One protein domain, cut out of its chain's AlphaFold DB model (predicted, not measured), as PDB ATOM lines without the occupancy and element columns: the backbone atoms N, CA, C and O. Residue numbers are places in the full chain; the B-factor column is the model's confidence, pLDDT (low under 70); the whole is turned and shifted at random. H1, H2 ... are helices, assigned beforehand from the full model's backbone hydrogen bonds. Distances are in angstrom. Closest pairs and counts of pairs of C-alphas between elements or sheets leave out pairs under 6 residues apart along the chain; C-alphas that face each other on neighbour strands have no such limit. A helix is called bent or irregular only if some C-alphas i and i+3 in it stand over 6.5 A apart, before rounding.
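This is residues 13 to 94 of the 163 residues of an uncharacterized protein of viral metagenome (UniProt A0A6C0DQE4). A loose, open hook: the long helix H2 bends into an L, the shorter H1 precedes it across a tight turn, and residues 13 to 50, with no named element, trail off to the other end. The printed part has 82 residues, under half in the two helices, H1 then H2; the class is all helix. The rod spans 51 by 24 by 20 A, with a radius of gyration of the C-alphas of 16.6 A.

H2, residues 67 to 92, was assigned as one helix by its hydrogen bonds but is bent: C-alphas 76 and 79 are 8.1 A apart. Its arms, H2a, residues 67 to 76, and H2b, residues 79 to 92, are about perpendicular at 79 degrees. H1, residues 51 to 61, is close to H2a but not clearly touching; the closest C-alphas, of Ile 59 and Tyr 70, are 7.6 A apart. Their lines are about perpendicular at 83 degrees. H1 and H2b are apart. In H1, H2a and H2b every O i to N i+4 pair is within hydrogen-bond range.

H2b measures 20.1 A, ending at C-alpha 92 (-31.444, -3.043, 43.875); H2a measures 14.3 A. H1 measures 14.9 A from C-alpha 51 (-38.143, 8.545, 48.610).

The printed part has no cut. Residues 74 to 84 stand free. Residues 13 to 48 and 91 to 94 have pLDDT under 70.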
ATOM      1  N   GLN A  13     -17.747  -1.962  27.561       40.81
ATOM      2  CA  GLN A  13     -18.337  -0.710  28.043       40.81
ATOM      3  C   GLN A  13     -19.853  -0.658  27.814       40.81
ATOM      4  O   GLN A  13     -20.570  -0.026  28.584       40.81
ATOM      5  N   ASP A  14     -20.340  -1.372  26.797       43.12
ATOM      6  CA  ASP A  14     -21.761  -1.399  26.438       43.12
ATOM      7  C   ASP A  14     -22.565  -2.416  27.272       43.12
ATOM      8  O   ASP A  14     -23.768  -2.256  27.469       43.12
ATOM      9  N   LEU A  15     -21.903  -3.458  27.793       39.03
ATOM     10  CA  LEU A  15     -22.520  -4.516  28.615       39.03
ATOM     11  C   LEU A  15     -22.743  -4.096  30.071       39.03
ATOM     12  O   LEU A  15     -23.652  -4.598  30.730       39.03
ATOM     13  N   TYR A  16     -21.912  -3.183  30.562       40.28
ATOM     14  CA  TYR A  16     -22.033  -2.586  31.881       40.28
ATOM     15  C   TYR A  16     -21.967  -1.085  31.669       40.28
ATOM     16  O   TYR A  16     -20.852  -0.571  31.534       40.28
ATOM     17  N   PRO A  17     -23.106  -0.366  31.610       41.94
ATOM     18  CA  PRO A  17     -23.038   1.079  31.562       41.94
ATOM     19  C   PRO A  17     -22.169   1.500  32.740       41.94
ATOM     20  O   PRO A  17     -22.467   1.168  33.890       41.94
ATOM     21  N   GLN A  18     -21.058   2.179  32.450       46.00
ATOM     22  CA  GLN A  18     -20.253   2.862  33.454       46.00
ATOM     23  C   GLN A  18     -21.095   4.020  33.982       46.00
ATOM     24  O   GLN A  18     -20.818   5.194  33.739       46.00
ATOM     25  N   ALA A  19     -22.170   3.698  34.690       42.91
ATOM     26  CA  ALA A  19     -22.815   4.613  35.582       42.91
ATOM     27  C   ALA A  19     -21.782   4.845  36.680       42.91
ATOM     28  O   ALA A  19     -21.723   4.134  37.681       42.91
ATOM     29  N   LYS A  20     -20.901   5.825  36.450       41.66
ATOM     30  CA  LYS A  20     -20.193   6.515  37.517       41.66
ATOM     31  C   LYS A  20     -21.289   7.062  38.421       41.66
ATOM     32  O   LYS A  20     -21.813   8.150  38.203       41.66
ATOM     33  N   THR A  21     -21.696   6.267  39.397       42.09
ATOM     34  CA  THR A  21     -22.613   6.707  40.427       42.09
ATOM     35  C   THR A  21     -21.881   7.799  41.187       42.09
ATOM     36  O   THR A  21     -20.861   7.552  41.833       42.09
ATOM     37  N   SER A  22     -22.393   9.029  41.102       43.00
ATOM     38  CA  SER A  22     -21.878  10.181  41.853       43.00
ATOM     39  C   SER A  22     -21.813   9.920  43.367       43.00
ATOM     40  O   SER A  22     -21.148  10.657  44.086       43.00
ATOM     41  N   LEU A  23     -22.506   8.880  43.842       44.53
ATOM     42  CA  LEU A  23     -22.724   8.548  45.246       44.53
ATOM     43  C   LEU A  23     -21.828   7.413  45.780       44.53
ATOM     44  O   LEU A  23     -22.064   6.912  46.872       44.53
ATOM     45  N   GLY A  24     -20.743   7.087  45.069       46.41
ATOM     46  CA  GLY A  24     -19.567   6.462  45.675       46.41
ATOM     47  C   GLY A  24     -19.480   4.941  45.563       46.41
ATOM     48  O   GLY A  24     -20.149   4.214  46.283       46.41
ATOM     49  N   TYR A  25     -18.516   4.483  44.760       47.22
ATOM     50  CA  TYR A  25     -17.862   3.188  44.937       47.22
ATOM     51  C   TYR A  25     -16.356   3.405  44.965       47.22
ATOM     52  O   TYR A  25     -15.793   4.022  44.060       47.22
ATOM     53  N   ASN A  26     -15.707   2.907  46.020       48.25
ATOM     54  CA  ASN A  26     -14.259   2.775  46.027       48.25
ATOM     55  C   ASN A  26     -13.865   1.657  45.059       48.25
ATOM     56  O   ASN A  26     -14.500   0.605  44.985       48.25
ATOM     57  N   THR A  27     -12.838   1.955  44.284       49.84
ATOM     58  CA  THR A  27     -12.333   1.192  43.152       49.84
ATOM     59  C   THR A  27     -11.897  -0.224  43.536       49.84
ATOM     60  O   THR A  27     -11.425  -0.487  44.642       49.84
ATOM     61  N   ASN A  28     -12.019  -1.164  42.596       52.56
ATOM     62  CA  ASN A  28     -11.395  -2.479  42.705       52.56
ATOM     63  C   ASN A  28      -9.875  -2.322  42.893       52.56
ATOM     64  O   ASN A  28      -9.218  -1.614  42.128       52.56
ATOM     65  N   ASN A  29      -9.319  -3.008  43.899       51.38
ATOM     66  CA  ASN A  29      -7.928  -2.845  44.344       51.38
ATOM     67  C   ASN A  29      -6.879  -3.214  43.267       51.38
ATOM     68  O   ASN A  29      -5.700  -2.913  43.419       51.38
ATOM     69  N   LYS A  30      -7.298  -3.881  42.182       55.50
ATOM     70  CA  LYS A  30      -6.456  -4.252  41.034       55.50
ATOM     71  C   LYS A  30      -6.838  -3.518  39.744       55.50
ATOM     72  O   LYS A  30      -5.959  -3.226  38.939       55.50
ATOM     73  N   TYR A  31      -8.124  -3.224  39.539       59.47
ATOM     74  CA  TYR A  31      -8.642  -2.628  38.303       59.47
ATOM     75  C   TYR A  31      -9.554  -1.428  38.590       59.47
ATOM     76  O   TYR A  31     -10.758  -1.605  38.740       59.47
ATOM     77  N   PRO A  32      -9.031  -0.191  38.610       53.78
ATOM     78  CA  PRO A  32      -9.803   0.985  39.016       53.78
ATOM     79  C   PRO A  32     -11.092   1.246  38.220       53.78
ATOM     80  O   PRO A  32     -12.026   1.831  38.757       53.78
ATOM     81  N   SER A  33     -11.152   0.790  36.967       59.03
ATOM     82  CA  SER A  33     -12.314   0.934  36.073       59.03
ATOM     83  C   SER A  33     -13.342  -0.200  36.181       59.03
ATOM     84  O   SER A  33     -14.252  -0.275  35.360       59.03
ATOM     85  N   PHE A  34     -13.176  -1.121  37.132       52.25
ATOM     86  CA  PHE A  34     -14.062  -2.266  37.323       52.25
ATOM     87  C   PHE A  34     -14.689  -2.238  38.719       52.25
ATOM     88  O   PHE A  34     -14.060  -1.759  39.671       52.25
ATOM     89  N   PRO A  35     -15.911  -2.779  38.869       60.03
ATOM     90  CA  PRO A  35     -16.544  -2.889  40.173       60.03
ATOM     91  C   PRO A  35     -15.713  -3.771  41.126       60.03
ATOM     92  O   PRO A  35     -14.924  -4.620  40.676       60.03
ATOM     93  N   PRO A  36     -15.860  -3.583  42.450       61.53
ATOM     94  CA  PRO A  36     -15.199  -4.415  43.449       61.53
ATOM     95  C   PRO A  36     -15.507  -5.900  43.228       61.53
ATOM     96  O   PRO A  36     -16.662  -6.296  43.132       61.53
ATOM     97  N   ILE A  37     -14.476  -6.740  43.169       58.25
ATOM     98  CA  ILE A  37     -14.632  -8.199  43.110       58.25
ATOM     99  C   ILE A  37     -14.761  -8.746  44.535       58.25
ATOM    100  O   ILE A  37     -13.770  -8.861  45.252       58.25
ATOM    101  N   MET A  38     -15.984  -9.061  44.968       58.47
ATOM    102  CA  MET A  38     -16.246  -9.718  46.257       58.47
ATOM    103  C   MET A  38     -16.655 -11.181  46.052       58.47
ATOM    104  O   MET A  38     -17.418 -11.490  45.141       58.47
ATOM    105  N   ASN A  39     -16.167 -12.078  46.919       53.31
ATOM    106  CA  ASN A  39     -16.410 -13.530  46.840       53.31
ATOM    107  C   ASN A  39     -17.895 -13.910  47.039       53.31
ATOM    108  O   ASN A  39     -18.359 -14.893  46.480       53.31
ATOM    109  N   ASP A  40     -18.652 -13.103  47.788       53.88
ATOM    110  CA  ASP A  40     -20.098 -13.287  48.017       53.88
ATOM    111  C   ASP A  40     -20.968 -12.625  46.922       53.88
ATOM    112  O   ASP A  40     -22.173 -12.467  47.075       53.88
ATOM    113  N   GLY A  41     -20.374 -12.148  45.818       53.88
ATOM    114  CA  GLY A  41     -21.114 -11.596  44.671       53.88
ATOM    115  C   GLY A  41     -21.888 -10.294  44.927       53.88
ATOM    116  O   GLY A  41     -22.433  -9.720  43.988       53.88
ATOM    117  N   ARG A  42     -21.903  -9.768  46.158       57.84
ATOM    118  CA  ARG A  42     -22.613  -8.534  46.537       57.84
ATOM    119  C   ARG A  42     -21.873  -7.262  46.132       57.84
ATOM    120  O   ARG A  42     -21.774  -6.324  46.908       57.84
ATOM    121  N   ALA A  43     -21.346  -7.199  44.917       56.00
ATOM    122  CA  ALA A  43     -20.899  -5.939  44.332       56.00
ATOM    123  C   ALA A  43     -22.089  -5.191  43.703       56.00
ATOM    124  O   ALA A  43     -22.029  -4.763  42.560       56.00
ATOM    125  N   ILE A  44     -23.185  -5.076  44.451       50.81
ATOM    126  CA  ILE A  44     -24.289  -4.160  44.180       50.81
ATOM    127  C   ILE A  44     -24.526  -3.501  45.529       50.81
ATOM    128  O   ILE A  44     -24.982  -4.139  46.479       50.81
ATOM    129  N   VAL A  45     -24.094  -2.259  45.669       51.03
ATOM    130  CA  VAL A  45     -24.439  -1.500  46.860       51.03
ATOM    131  C   VAL A  45     -25.881  -1.100  46.637       51.03
ATOM    132  O   VAL A  45     -26.178  -0.400  45.674       51.03
ATOM    133  N   ALA A  46     -26.777  -1.584  47.487       53.06
ATOM    134  CA  ALA A  46     -28.087  -0.978  47.605       53.06
ATOM    135  C   ALA A  46     -27.842   0.478  48.020       53.06
ATOM    136  O   ALA A  46     -27.586   0.765  49.192       53.06
ATOM    137  N   SER A  47     -27.841   1.402  47.061       58.56
ATOM    138  CA  SER A  47     -27.839   2.831  47.343       58.56
ATOM    139  C   SER A  47     -29.264   3.219  47.700       58.56
ATOM    140  O   SER A  47     -29.890   4.000  46.992       58.56
ATOM    141  N   TYR A  48     -29.792   2.625  48.774       63.38
ATOM    142  CA  TYR A  48     -31.115   2.953  49.273       63.38
ATOM    143  C   TYR A  48     -31.127   4.442  49.626       63.38
ATOM    144  O   TYR A  48     -30.487   4.872  50.589       63.38
ATOM    145  N   GLN A  49     -31.819   5.231  48.808       73.50
ATOM    146  CA  GLN A  49     -32.116   6.630  49.077       73.50
ATOM    147  C   GLN A  49     -33.575   6.715  49.528       73.50
ATOM    148  O   GLN A  49     -34.444   6.132  48.883       73.50
ATOM    149  N   PRO A  50     -33.884   7.420  50.626       84.88
ATOM    150  CA  PRO A  50     -35.268   7.627  51.018       84.88
ATOM    151  C   PRO A  50     -36.042   8.380  49.927       84.88
ATOM    152  O   PRO A  50     -35.587   9.416  49.445       84.88
ATOM    153  N   GLU A  51     -37.257   7.927  49.617       86.62
ATOM    154  CA  GLU A  51     -38.143   8.545  48.610       86.62
ATOM    155  C   GLU A  51     -38.411  10.035  48.870       86.62
ATOM    156  O   GLU A  51     -38.585  10.823  47.944       86.62
ATOM    157  N   ALA A  52     -38.400  10.456  50.140       90.50
ATOM    158  CA  ALA A  52     -38.526  11.865  50.506       90.50
ATOM    159  C   ALA A  52     -37.365  12.714  49.953       90.50
ATOM    160  O   ALA A  52     -37.597  13.812  49.454       90.50
ATOM    161  N   VAL A  53     -36.135  12.188  49.986       91.50
ATOM    162  CA  VAL A  53     -34.946  12.866  49.447       91.50
ATOM    163  C   VAL A  53     -35.020  12.921  47.921       91.50
ATOM    164  O   VAL A  53     -34.804  13.984  47.343       91.50
ATOM    165  N   ALA A  54     -35.406  11.818  47.275       88.88
ATOM    166  CA  ALA A  54     -35.591  11.765  45.824       88.88
ATOM    167  C   ALA A  54     -36.678  12.745  45.344       88.88
ATOM    168  O   ALA A  54     -36.498  13.453  44.352       88.88
ATOM    169  N   ASN A  55     -37.789  12.852  46.080       93.25
ATOM    170  CA  ASN A  55     -38.846  13.812  45.789       93.25
ATOM    171  C   ASN A  55     -38.384  15.267  45.980       93.25
ATOM    172  O   ASN A  55     -38.667  16.120  45.137       93.25
ATOM    173  N   ASP A  56     -37.646  15.560  47.050       94.81
ATOM    174  CA  ASP A  56     -37.088  16.895  47.278       94.81
ATOM    175  C   ASP A  56     -36.113  17.299  46.163       94.81
ATOM    176  O   ASP A  56     -36.119  18.446  45.705       94.81
ATOM    177  N   GLU A  57     -35.286  16.366  45.690       93.12
ATOM    178  CA  GLU A  57     -34.415  16.576  44.535       93.12
ATOM    179  C   GLU A  57     -35.205  16.777  43.243       93.12
ATOM    180  O   GLU A  57     -34.869  17.663  42.461       93.12
ATOM    181  N   LEU A  58     -36.279  16.016  43.027       93.19
ATOM    182  CA  LEU A  58     -37.169  16.171  41.878       93.19
ATOM    183  C   LEU A  58     -37.793  17.568  41.853       93.19
ATOM    184  O   LEU A  58     -37.776  18.222  40.806       93.19
ATOM    185  N   ILE A  59     -38.293  18.051  42.993       95.81
ATOM    186  CA  ILE A  59     -38.871  19.394  43.129       95.81
ATOM    187  C   ILE A  59     -37.816  20.459  42.810       95.81
ATOM    188  O   ILE A  59     -38.069  21.344  41.990       95.81
ATOM    189  N   LYS A  60     -36.615  20.344  43.395       95.75
ATOM    190  CA  LYS A  60     -35.500  21.283  43.174       95.75
ATOM    191  C   LYS A  60     -35.020  21.277  41.721       95.75
ATOM    192  O   LYS A  60     -34.859  22.334  41.124       95.75
ATOM    193  N   LYS A  61     -34.819  20.098  41.131       94.44
ATOM    194  CA  LYS A  61     -34.284  19.919  39.772       94.44
ATOM    195  C   LYS A  61     -35.239  20.428  38.696       94.44
ATOM    196  O   LYS A  61     -34.786  20.931  37.673       94.44
ATOM    197  N   ASN A  62     -36.544  20.303  38.928       93.31
ATOM    198  CA  ASN A  62     -37.576  20.754  37.996       93.31
ATOM    199  C   ASN A  62     -38.120  22.154  38.331       93.31
ATOM    200  O   ASN A  62     -39.073  22.588  37.688       93.31
ATOM    201  N   ASN A  63     -37.527  22.860  39.307       95.44
ATOM    202  CA  ASN A  63     -37.952  24.188  39.767       95.44
ATOM    203  C   ASN A  63     -39.465  24.276  40.054       95.44
ATOM    204  O   ASN A  63     -40.130  25.233  39.662       95.44
ATOM    205  N   ILE A  64     -40.022  23.264  40.724       95.94
ATOM    206  CA  ILE A  64     -41.452  23.217  41.050       95.94
ATOM    207  C   ILE A  64     -41.700  24.093  42.282       95.94
ATOM    208  O   ILE A  64     -41.258  23.763  43.381       95.94
ATOM    209  N   GLY A  65     -42.404  25.213  42.103       94.81
ATOM    210  CA  GLY A  65     -42.661  26.175  43.179       94.81
ATOM    211  C   GLY A  65     -44.028  26.013  43.841       94.81
ATOM    212  O   GLY A  65     -44.203  26.362  45.007       94.81
ATOM    213  N   SER A  66     -45.010  25.477  43.113       96.25
ATOM    214  CA  SER A  66     -46.397  25.386  43.571       96.25
ATOM    215  C   SER A  66     -46.953  23.959  43.558       96.25
ATOM    216  O   SER A  66     -46.570  23.103  42.761       96.25
ATOM    217  N   ASN A  67     -47.942  23.709  44.423       96.00
ATOM    218  CA  ASN A  67     -48.652  22.424  44.487       96.00
ATOM    219  C   ASN A  67     -49.352  22.088  43.157       96.00
ATOM    220  O   ASN A  67     -49.447  20.925  42.768       96.00
ATOM    221  N   TRP A  68     -49.826  23.107  42.436       96.62
ATOM    222  CA  TRP A  68     -50.401  22.894  41.115       96.62
ATOM    223  C   TRP A  68     -49.341  22.383  40.131       96.62
ATOM    224  O   TRP A  68     -49.515  21.314  39.548       96.62
ATOM    225  N   GLU A  69     -48.209  23.073  40.003       97.06
ATOM    226  CA  GLU A  69     -47.114  22.637  39.129       97.06
ATOM    227  C   GLU A  69     -46.634  21.227  39.471       97.06
ATOM    228  O   GLU A  69     -46.398  20.429  38.566       97.06
ATOM    229  N   TYR A  70     -46.585  20.878  40.760       97.38
ATOM    230  CA  TYR A  70     -46.239  19.531  41.204       97.38
ATOM    231  C   TYR A  70     -47.209  18.472  40.659       97.38
ATOM    232  O   TYR A  70     -46.795  17.503  40.022       97.38
ATOM    233  N   ARG A  71     -48.523  18.678  40.822       97.06
ATOM    234  CA  ARG A  71     -49.551  17.760  40.294       97.06
ATOM    235  C   ARG A  71     -49.526  17.696  38.769       97.06
ATOM    236  O   ARG A  71     -49.670  16.618  38.190       97.06
ATOM    237  N   GLN A  72     -49.318  18.832  38.105       97.06
ATOM    238  CA  GLN A  72     -49.181  18.902  36.653       97.06
ATOM    239  C   GLN A  72     -47.954  18.122  36.163       97.06
ATOM    240  O   GLN A  72     -48.034  17.440  35.142       97.06
ATOM    241  N   PHE A  73     -46.835  18.215  36.880       97.00
ATOM    242  CA  PHE A  73     -45.598  17.512  36.562       97.00
ATOM    243  C   PHE A  73     -45.761  16.003  36.735       97.00
ATOM    244  O   PHE A  73     -45.443  15.253  35.812       97.00
ATOM    245  N   LEU A  74     -46.310  15.563  37.873       95.69
ATOM    246  CA  LEU A  74     -46.553  14.146  38.137       95.69
ATOM    247  C   LEU A  74     -47.502  13.535  37.108       95.69
ATOM    248  O   LEU A  74     -47.230  12.460  36.599       95.69
ATOM    249  N   THR A  75     -48.585  14.226  36.751       96.44
ATOM    250  CA  THR A  75     -49.536  13.718  35.746       96.44
ATOM    251  C   THR A  75     -48.917  13.617  34.353       96.44
ATOM    252  O   THR A  75     -49.142  12.628  33.662       96.44
ATOM    253  N   LYS A  76     -48.101  14.597  33.943       97.31
ATOM    254  CA  LYS A  76     -47.422  14.579  32.638       97.31
ATOM    255  C   LYS A  76     -46.309  13.532  32.554       97.31
ATOM    256  O   LYS A  76     -46.113  12.955  31.491       97.31
ATOM    257  N   ASN A  77     -45.599  13.286  33.655       96.38
ATOM    258  CA  ASN A  77     -44.416  12.419  33.691       96.38
ATOM    259  C   ASN A  77     -44.651  11.080  34.412       96.38
ATOM    260  O   ASN A  77     -43.696  10.336  34.623       96.38
ATOM    261  N   ALA A  78     -45.897  10.747  34.766       95.75
ATOM    262  CA  ALA A  78     -46.238   9.577  35.581       95.75
ATOM    263  C   ALA A  78     -45.609   8.282  35.052       95.75
ATOM    264  O   ALA A  78     -44.964   7.554  35.800       95.75
ATOM    265  N   LEU A  79     -45.752   8.020  33.750       95.44
ATOM    266  CA  LEU A  79     -45.221   6.807  33.122       95.44
ATOM    267  C   LEU A  79     -43.691   6.736  33.198       95.44
ATOM    268  O   LEU A  79     -43.140   5.664  33.431       95.44
ATOM    269  N   ALA A  80     -43.006   7.868  33.031       94.06
ATOM    270  CA  ALA A  80     -41.551   7.926  33.117       94.06
ATOM    271  C   ALA A  80     -41.067   7.653  34.548       94.06
ATOM    272  O   ALA A  80     -40.170   6.836  34.730       94.06
ATOM    273  N   ILE A  81     -41.711   8.266  35.547       91.62
ATOM    274  CA  ILE A  81     -41.395   8.066  36.970       91.62
ATOM    275  C   ILE A  81     -41.619   6.603  37.365       91.62
ATOM    276  O   ILE A  81     -40.747   5.988  37.968       91.62
ATOM    277  N   ILE A  82     -42.747   6.006  36.966       90.38
ATOM    278  CA  ILE A  82     -43.042   4.591  37.243       90.38
ATOM    279  C   ILE A  82     -41.962   3.677  36.647       90.38
ATOM    280  O   ILE A  82     -41.459   2.791  37.336       90.38
ATOM    281  N   ASN A  83     -41.581   3.899  35.386       86.69
ATOM    282  CA  ASN A  83     -40.559   3.090  34.718       86.69
ATOM    283  C   ASN A  83     -39.173   3.257  35.355       86.69
ATOM    284  O   ASN A  83     -38.430   2.279  35.475       86.69
ATOM    285  N   GLN A  84     -38.827   4.477  35.765       86.00
ATOM    286  CA  GLN A  84     -37.570   4.763  36.444       86.00
ATOM    287  C   GLN A  84     -37.519   4.060  37.805       86.00
ATOM    288  O   GLN A  84     -36.609   3.264  38.026       86.00
ATOM    289  N   ASN A  85     -38.535   4.243  38.653       86.06
ATOM    290  CA  ASN A  85     -38.610   3.601  39.969       86.06
ATOM    291  C   ASN A  85     -38.579   2.070  39.854       86.06
ATOM    292  O   ASN A  85     -37.918   1.390  40.640       86.06
ATOM    293  N   PHE A  86     -39.263   1.513  38.848       83.75
ATOM    294  CA  PHE A  86     -39.222   0.079  38.567       83.75
ATOM    295  C   PHE A  86     -37.812  -0.394  38.196       83.75
ATOM    296  O   PHE A  86     -37.366  -1.437  38.674       83.75
ATOM    297  N   THR A  87     -37.101   0.368  37.364       77.50
ATOM    298  CA  THR A  87     -35.735   0.042  36.932       77.50
ATOM    299  C   THR A  87     -34.751   0.127  38.097       77.50
ATOM    300  O   THR A  87     -33.944  -0.781  38.279       77.50
ATOM    301  N   GLU A  88     -34.846   1.171  38.920       76.25
ATOM    302  CA  GLU A  88     -34.021   1.360  40.119       76.25
ATOM    303  C   GLU A  88     -34.244   0.226  41.129       76.25
ATOM    304  O   GLU A  88     -33.294  -0.454  41.509       76.25
ATOM    305  N   THR A  89     -35.505  -0.087  41.445       76.12
ATOM    306  CA  THR A  89     -35.850  -1.206  42.342       76.12
ATOM    307  C   THR A  89     -35.382  -2.548  41.779       76.12
ATOM    308  O   THR A  89     -34.903  -3.410  42.512       76.12
ATOM    309  N   SER A  90     -35.504  -2.748  40.463       70.75
ATOM    310  CA  SER A  90     -35.030  -3.966  39.801       70.75
ATOM    311  C   SER A  90     -33.517  -4.129  39.951       70.75
ATOM    312  O   SER A  90     -33.057  -5.222  40.277       70.75
ATOM    313  N   ASN A  91     -32.750  -3.050  39.786       68.31
ATOM    314  CA  ASN A  91     -31.305  -3.068  40.012       68.31
ATOM    315  C   ASN A  91     -30.964  -3.403  41.475       68.31
ATOM    316  O   ASN A  91     -30.116  -4.264  41.713       68.31
ATOM    317  N   ASP A  92     -31.665  -2.802  42.441       67.25
ATOM    318  CA  ASP A  92     -31.444  -3.043  43.875       67.25
ATOM    319  C   ASP A  92     -31.771  -4.480  44.297       67.25
ATOM    320  O   ASP A  92     -31.068  -5.078  45.112       67.25
ATOM    321  N   MET A  93     -32.826  -5.068  43.727       64.38
ATOM    322  CA  MET A  93     -33.230  -6.451  44.003       64.38
ATOM    323  C   MET A  93     -32.386  -7.485  43.239       64.38
ATOM    324  O   MET A  93     -32.657  -8.685  43.325       64.38
ATOM    325  N   GLY A  94     -31.381  -7.050  42.470       61.06
ATOM    326  CA  GLY A  94     -30.579  -7.932  41.623       61.06
ATOM    327  C   GLY A  94     -31.395  -8.589  40.505       61.06
ATOM    328  O   GLY A  94     -31.042  -9.671  40.026       61.06
TER     329      GLY A  94